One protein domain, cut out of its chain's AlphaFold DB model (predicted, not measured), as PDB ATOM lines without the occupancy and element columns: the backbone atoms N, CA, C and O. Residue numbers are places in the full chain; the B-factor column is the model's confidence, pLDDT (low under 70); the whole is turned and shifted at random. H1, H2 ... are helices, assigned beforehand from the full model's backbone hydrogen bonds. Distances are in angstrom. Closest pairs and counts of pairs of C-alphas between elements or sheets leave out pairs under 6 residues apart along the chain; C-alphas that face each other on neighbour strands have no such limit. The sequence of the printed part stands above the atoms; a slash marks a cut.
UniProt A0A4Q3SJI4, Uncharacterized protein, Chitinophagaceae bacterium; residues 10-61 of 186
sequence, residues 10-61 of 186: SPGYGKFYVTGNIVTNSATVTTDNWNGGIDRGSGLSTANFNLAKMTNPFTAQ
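AT A GLANCE: This is residues 10 to 61 of the 186 residues of an uncharacterized protein of Chitinophagaceae bacterium (UniProt A0A4Q3SJI4). With little regular structure, this is a flat, open loop of chain: residues 10 to 26 run out along the longest axis to the short helix H1, residues 32 to 45 come back to the short helix H2, and residues 52 to 61 cross the first stretch as a tail. The printed part has 52 residues, with two named helices, H1 then H2, and no named strand; the class is all helix, on 11 residues. It is only just loose, close to compact, with a radius of gyration of the C-alphas of 12.2 A and spans of 37 by 33 by 13 A.

HOW THE PARTS SIT: Look first at H2, residues 46 to 51, then at H1, residues 27 to 31; the two are apart. In both, every O i to N i+4 pair is within hydrogen-bond range.

IN THESE COORDINATES: Find C-alpha 46 at (1.466, -31.200, 13.408); H2 runs 8.7 A from there to C-alpha 51. H1 runs 6.0 A from C-alpha 27 at (14.395, -35.457, -4.865) to C-alpha 31.

THE WHOLE: The two C-alphas farthest apart, of Ser 10 and Asn 25, are 37.9 A apart. The printed part has no cut, and the link from H1 to H2, 14 residues, is long. Residues 10 to 12 have pLDDT under 70.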
ATOM      1  N   SER A  10     -11.919 -18.457  14.121       43.72
ATOM      2  CA  SER A  10     -10.733 -18.477  15.002       43.72
ATOM      3  C   SER A  10      -9.477 -18.494  14.114       43.72
ATOM      4  O   SER A  10      -9.575 -19.147  13.076       43.72
ATOM      5  N   PRO A  11      -8.353 -17.813  14.440       52.09
ATOM      6  CA  PRO A  11      -7.243 -17.602  13.504       52.09
ATOM      7  C   PRO A  11      -6.856 -18.900  12.785       52.09
ATOM      8  O   PRO A  11      -6.211 -19.783  13.352       52.09
ATOM      9  N   GLY A  12      -7.347 -19.049  11.557       65.06
ATOM     10  CA  GLY A  12      -7.174 -20.250  10.760       65.06
ATOM     11  C   GLY A  12      -5.835 -20.192  10.044       65.06
ATOM     12  O   GLY A  12      -5.338 -19.118   9.714       65.06
ATOM     13  N   TYR A  13      -5.238 -21.349   9.791       72.62
ATOM     14  CA  TYR A  13      -4.125 -21.461   8.852       72.62
ATOM     15  C   TYR A  13      -4.669 -21.502   7.419       72.62
ATOM     16  O   TYR A  13      -5.760 -22.021   7.169       72.62
ATOM     17  N   GLY A  14      -3.892 -20.968   6.471       82.12
ATOM     18  CA  GLY A  14      -4.190 -21.102   5.047       82.12
ATOM     19  C   GLY A  14      -4.232 -22.573   4.624       82.12
ATOM     20  O   GLY A  14      -3.565 -23.420   5.220       82.12
ATOM     21  N   LYS A  15      -5.027 -22.877   3.597       86.94
ATOM     22  CA  LYS A  15      -5.055 -24.197   2.962       86.94
ATOM     23  C   LYS A  15      -4.309 -24.144   1.636       86.94
ATOM     24  O   LYS A  15      -4.476 -23.196   0.877       86.94
ATOM     25  N   PHE A  16      -3.517 -25.170   1.343       91.88
ATOM     26  CA  PHE A  16      -2.610 -25.175   0.199       91.88
ATOM     27  C   PHE A  16      -2.705 -26.481  -0.581       91.88
ATOM     28  O   PHE A  16      -2.706 -27.570  -0.005       91.88
ATOM     29  N   TYR A  17      -2.730 -26.365  -1.906       93.06
ATOM     30  CA  TYR A  17      -2.481 -27.466  -2.829       93.06
ATOM     31  C   TYR A  17      -1.122 -27.220  -3.484       93.06
ATOM     32  O   TYR A  17      -0.941 -26.206  -4.150       93.06
ATOM     33  N   VAL A  18      -0.158 -28.110  -3.246       94.38
ATOM     34  CA  VAL A  18       1.253 -27.909  -3.642       94.38
ATOM     35  C   VAL A  18       1.820 -29.065  -4.460       94.38
ATOM     36  O   VAL A  18       3.011 -29.082  -4.741       94.38
ATOM     37  N   THR A  19       0.985 -30.037  -4.827       93.31
ATOM     38  CA  THR A  19       1.393 -31.210  -5.606       93.31
ATOM     39  C   THR A  19       1.930 -30.800  -6.975       93.31
ATOM     40  O   THR A  19       1.292 -30.023  -7.682       93.31
ATOM     41  N   GLY A  20       3.056 -31.393  -7.375       92.62
ATOM     42  CA  GLY A  20       3.682 -31.158  -8.680       92.62
ATOM     43  C   GLY A  20       4.716 -30.031  -8.679       92.62
ATOM     44  O   GLY A  20       5.304 -29.757  -9.726       92.62
ATOM     45  N   ASN A  21       4.973 -29.409  -7.524       94.88
ATOM     46  CA  ASN A  21       6.073 -28.466  -7.370       94.88
ATOM     47  C   ASN A  21       7.418 -29.208  -7.407       94.88
ATOM     48  O   ASN A  21       7.559 -30.311  -6.878       94.88
ATOM     49  N   ILE A  22       8.430 -28.576  -7.996       95.44
ATOM     50  CA  ILE A  22       9.791 -29.112  -8.077       95.44
ATOM     51  C   ILE A  22      10.702 -28.256  -7.202       95.44
ATOM     52  O   ILE A  22      10.649 -27.028  -7.260       95.44
ATOM     53  N   VAL A  23      11.556 -28.905  -6.410       94.31
ATOM     54  CA  VAL A  23      12.620 -28.243  -5.648       94.31
ATOM     55  C   VAL A  23      13.959 -28.767  -6.141       94.31
ATOM     56  O   VAL A  23      14.315 -29.928  -5.918       94.31
ATOM     57  N   THR A  24      14.701 -27.898  -6.824       90.88
ATOM     58  CA  THR A  24      16.019 -28.210  -7.380       90.88
ATOM     59  C   THR A  24      16.936 -28.782  -6.302       90.88
ATOM     60  O   THR A  24      16.971 -28.293  -5.173       90.88
ATOM     61  N   ASN A  25      17.679 -29.834  -6.649       91.25
ATOM     62  CA  ASN A  25      18.580 -30.562  -5.748       91.25
ATOM     63  C   ASN A  25      17.904 -31.247  -4.541       91.25
ATOM     64  O   ASN A  25      18.597 -31.670  -3.619       91.25
ATOM     65  N   SER A  26      16.576 -31.423  -4.547       95.31
ATOM     66  CA  SER A  26      15.864 -32.192  -3.521       95.31
ATOM     67  C   SER A  26      14.846 -33.152  -4.137       95.31
ATOM     68  O   SER A  26      13.679 -32.816  -4.348       95.31
ATOM     69  N   ALA A  27      15.282 -34.389  -4.397       95.88
ATOM     70  CA  ALA A  27      14.395 -35.457  -4.865       95.88
ATOM     71  C   ALA A  27      13.297 -35.777  -3.834       95.88
ATOM     72  O   ALA A  27      12.149 -36.021  -4.205       95.88
ATOM     73  N   THR A  28      13.634 -35.710  -2.543       96.81
ATOM     74  CA  THR A  28      12.703 -35.938  -1.431       96.81
ATOM     75  C   THR A  28      11.544 -34.945  -1.455       96.81
ATOM     76  O   THR A  28      10.389 -35.362  -1.467       96.81
ATOM     77  N   VAL A  29      11.841 -33.642  -1.528       96.75
ATOM     78  CA  VAL A  29      10.806 -32.594  -1.537       96.75
ATOM     79  C   VAL A  29      10.067 -32.549  -2.872       96.75
ATOM     80  O   VAL A  29       8.880 -32.254  -2.902       96.75
ATOM     81  N   THR A  30      10.736 -32.854  -3.984       96.19
ATOM     82  CA  THR A  30      10.079 -32.928  -5.299       96.19
ATOM     83  C   THR A  30       9.071 -34.079  -5.366       96.19
ATOM     84  O   THR A  30       8.020 -33.940  -5.982       96.19
ATOM     85  N   THR A  31       9.362 -35.205  -4.709       95.81
ATOM     86  CA  THR A  31       8.445 -36.355  -4.647       95.81
ATOM     87  C   THR A  31       7.275 -36.100  -3.695       95.81
ATOM     88  O   THR A  31       6.143 -36.465  -4.000       95.81
ATOM     89  N   ASP A  32       7.534 -35.462  -2.551       95.25
ATOM     90  CA  ASP A  32       6.502 -35.032  -1.609       95.25
ATOM     91  C   ASP A  32       6.799 -33.619  -1.100       95.25
ATOM     92  O   ASP A  32       7.613 -33.415  -0.199       95.25
ATOM     93  N   ASN A  33       6.092 -32.630  -1.652       95.00
ATOM     94  CA  ASN A  33       6.305 -31.225  -1.309       95.00
ATOM     95  C   ASN A  33       6.007 -30.913   0.167       95.00
ATOM     96  O   ASN A  33       6.542 -29.946   0.708       95.00
ATOM     97  N   TRP A  34       5.208 -31.743   0.851       93.44
ATOM     98  CA  TRP A  34       4.946 -31.601   2.287       93.44
ATOM     99  C   TRP A  34       6.093 -32.122   3.160       93.44
ATOM    100  O   TRP A  34       6.176 -31.765   4.338       93.44
ATOM    101  N   ASN A  35       7.004 -32.916   2.596       92.31
ATOM    102  CA  ASN A  35       8.155 -33.482   3.290       92.31
ATOM    103  C   ASN A  35       9.349 -32.510   3.293       92.31
ATOM    104  O   ASN A  35      10.396 -32.771   2.704       92.31
ATOM    105  N   GLY A  36       9.166 -31.360   3.947       88.38
ATOM    106  CA  GLY A  36      10.210 -30.345   4.132       88.38
ATOM    107  C   GLY A  36      10.239 -29.227   3.085       88.38
ATOM    108  O   GLY A  36      11.085 -28.346   3.187       88.38
ATOM    109  N   GLY A  37       9.325 -29.224   2.108       91.69
ATOM    110  CA  GLY A  37       9.159 -28.106   1.168       91.69
ATOM    111  C   GLY A  37       8.296 -26.960   1.696       91.69
ATOM    112  O   GLY A  37       8.370 -25.852   1.173       91.69
ATOM    113  N   ILE A  38       7.492 -27.215   2.732       91.00
ATOM    114  CA  ILE A  38       6.639 -26.217   3.383       91.00
ATOM    115  C   ILE A  38       7.168 -25.969   4.792       91.00
ATOM    116  O   ILE A  38       7.210 -26.888   5.615       91.00
ATOM    117  N   ASP A  39       7.553 -24.723   5.065       87.31
ATOM    118  CA  ASP A  39       7.933 -24.301   6.408       87.31
ATOM    119  C   ASP A  39       6.685 -24.188   7.295       87.31
ATOM    120  O   ASP A  39       5.682 -23.569   6.928       87.31
ATOM    121  N   ARG A  40       6.738 -24.814   8.472       82.25
ATOM    122  CA  ARG A  40       5.670 -24.715   9.466       82.25
ATOM    123  C   ARG A  40       5.982 -23.517  10.361       82.25
ATOM    124  O   ARG A  40       7.002 -23.499  11.044       82.25
ATOM    125  N   GLY A  41       5.085 -22.533  10.406       75.38
ATOM    126  CA  GLY A  41       5.230 -21.407  11.332       75.38
ATOM    127  C   GLY A  41       5.423 -21.886  12.778       75.38
ATOM    128  O   GLY A  41       4.775 -22.847  13.217       75.38
ATOM    129  N   SER A  42       6.314 -21.228  13.524       73.44
ATOM    130  CA  SER A  42       6.593 -21.564  14.920       73.44
ATOM    131  C   SER A  42       5.319 -21.408  15.760       73.44
ATOM    132  O   SER A  42       4.783 -20.317  15.927       73.44
ATOM    133  N   GLY A  43       4.789 -22.531  16.252       74.94
ATOM    134  CA  GLY A  43       3.534 -22.585  17.014       74.94
ATOM    135  C   GLY A  43       2.408 -23.382  16.351       74.94
ATOM    136  O   GLY A  43       1.410 -23.674  17.008       74.94
ATOM    137  N   LEU A  44       2.562 -23.807  15.092       79.50
ATOM    138  CA  LEU A  44       1.585 -24.681  14.442       79.50
ATOM    139  C   LEU A  44       1.825 -26.150  14.825       79.50
ATOM    140  O   LEU A  44       2.876 -26.724  14.537       79.50
ATOM    141  N   SER A  45       0.837 -26.779  15.468       84.75
ATOM    142  CA  SER A  45       0.899 -28.212  15.781       84.75
ATOM    143  C   SER A  45       0.916 -29.057  14.501       84.75
ATOM    144  O   SER A  45       0.358 -28.659  13.479       84.75
ATOM    145  N   THR A  46       1.491 -30.263  14.551       85.06
ATOM    146  CA  THR A  46       1.466 -31.200  13.408       85.06
ATOM    147  C   THR A  46       0.037 -31.506  12.947       85.06
ATOM    148  O   THR A  46      -0.210 -31.612  11.750       85.06
ATOM    149  N   ALA A  47      -0.918 -31.605  13.879       85.06
ATOM    150  CA  ALA A  47      -2.323 -31.822  13.542       85.06
ATOM    151  C   ALA A  47      -2.892 -30.659  12.714       85.06
ATOM    152  O   ALA A  47      -3.491 -30.886  11.667       85.06
ATOM    153  N   ASN A  48      -2.633 -29.419  13.134       83.19
ATOM    154  CA  ASN A  48      -3.077 -28.229  12.411       83.19
ATOM    155  C   ASN A  48      -2.339 -28.051  11.076       83.19
ATOM    156  O   ASN A  48      -2.952 -27.678  10.084       83.19
ATOM    157  N   PHE A  49      -1.049 -28.386  11.016       85.31
ATOM    158  CA  PHE A  49      -0.283 -28.390   9.769       85.31
ATOM    159  C   PHE A  49      -0.858 -29.377   8.745       85.31
ATOM    160  O   PHE A  49      -1.036 -29.029   7.582       85.31
ATOM    161  N   ASN A  50      -1.241 -30.580   9.177       87.31
ATOM    162  CA  ASN A  50      -1.862 -31.566   8.291       87.31
ATOM    163  C   ASN A  50      -3.234 -31.110   7.770       87.31
ATOM    164  O   ASN A  50      -3.606 -31.455   6.653       87.31
ATOM    165  N   LEU A  51      -3.975 -30.313   8.544       86.56
ATOM    166  CA  LEU A  51      -5.259 -29.745   8.125       86.56
ATOM    167  C   LEU A  51      -5.116 -28.599   7.101       86.56
ATOM    168  O   LEU A  51      -6.097 -28.253   6.439       86.56
ATOM    169  N   ALA A  52      -3.915 -28.030   6.937       87.44
ATOM    170  CA  ALA A  52      -3.606 -27.068   5.876       87.44
ATOM    171  C   ALA A  52      -3.461 -27.738   4.495       87.44
ATOM    172  O   ALA A  52      -3.503 -27.058   3.467       87.44
ATOM    173  N   LYS A  53      -3.289 -29.065   4.442       90.19
ATOM    174  CA  LYS A  53      -3.077 -29.811   3.199       90.19
ATOM    175  C   LYS A  53      -4.377 -30.030   2.438       90.19
ATOM    176  O   LYS A  53      -5.299 -30.679   2.927       90.19
ATOM    177  N   MET A  54      -4.405 -29.564   1.195       92.62
ATOM    178  CA  MET A  54      -5.437 -29.915   0.224       92.62
ATOM    179  C   MET A  54      -4.961 -31.077  -0.646       92.62
ATOM    180  O   MET A  54      -3.839 -31.072  -1.151       92.62
ATOM    181  N   THR A  55      -5.827 -32.070  -0.841       92.44
ATOM    182  CA  THR A  55      -5.577 -33.203  -1.749       92.44
ATOM    183  C   THR A  55      -5.985 -32.911  -3.189       92.44
ATOM    184  O   THR A  55      -5.496 -33.579  -4.092       92.44
ATOM    185  N   ASN A  56      -6.835 -31.903  -3.402       91.69
ATOM    186  CA  ASN A  56      -7.290 -31.443  -4.711       91.69
ATOM    187  C   ASN A  56      -7.038 -29.934  -4.856       91.69
ATOM    188  O   ASN A  56      -7.096 -29.223  -3.846       91.69
ATOM    189  N   PRO A  57      -6.787 -29.434  -6.080       90.62
ATOM    190  CA  PRO A  57      -6.673 -28.001  -6.325       90.62
ATOM    191  C   PRO A  57      -8.000 -27.284  -6.042       90.62
ATOM    192  O   PRO A  57      -9.078 -27.875  -6.128       90.62
ATOM    193  N   PHE A  58      -7.917 -25.995  -5.714       89.94
ATOM    194  CA  PHE A  58      -9.096 -25.144  -5.576       89.94
ATOM    195  C   PHE A  58      -9.772 -24.938  -6.931       89.94
ATOM    196  O   PHE A  58      -9.103 -24.837  -7.960       89.94
ATOM    197  N   THR A  59     -11.101 -24.830  -6.927       91.25
ATOM    198  CA  THR A  59     -11.847 -24.445  -8.125       91.25
ATOM    199  C   THR A  59     -11.468 -23.021  -8.517       91.25
ATOM    200  O   THR A  59     -11.654 -22.086  -7.743       91.25
ATOM    201  N   ALA A  60     -10.962 -22.862  -9.733       88.44
ATOM    202  CA  ALA A  60     -10.624 -21.581 -10.333       88.44
ATOM    203  C   ALA A  60     -11.135 -21.546 -11.778       88.44
ATOM    204  O   ALA A  60     -11.522 -22.575 -12.338       88.44
ATOM    205  N   GLN A  61     -11.148 -20.359 -12.383       91.38
ATOM    206  CA  GLN A  61     -11.411 -20.250 -13.817       91.38
ATOM    207  C   GLN A  61     -10.357 -21.044 -14.593       91.38
ATOM    208  O   GLN A  61      -9.180 -21.043 -14.230       91.38
TER     209      GLN A  61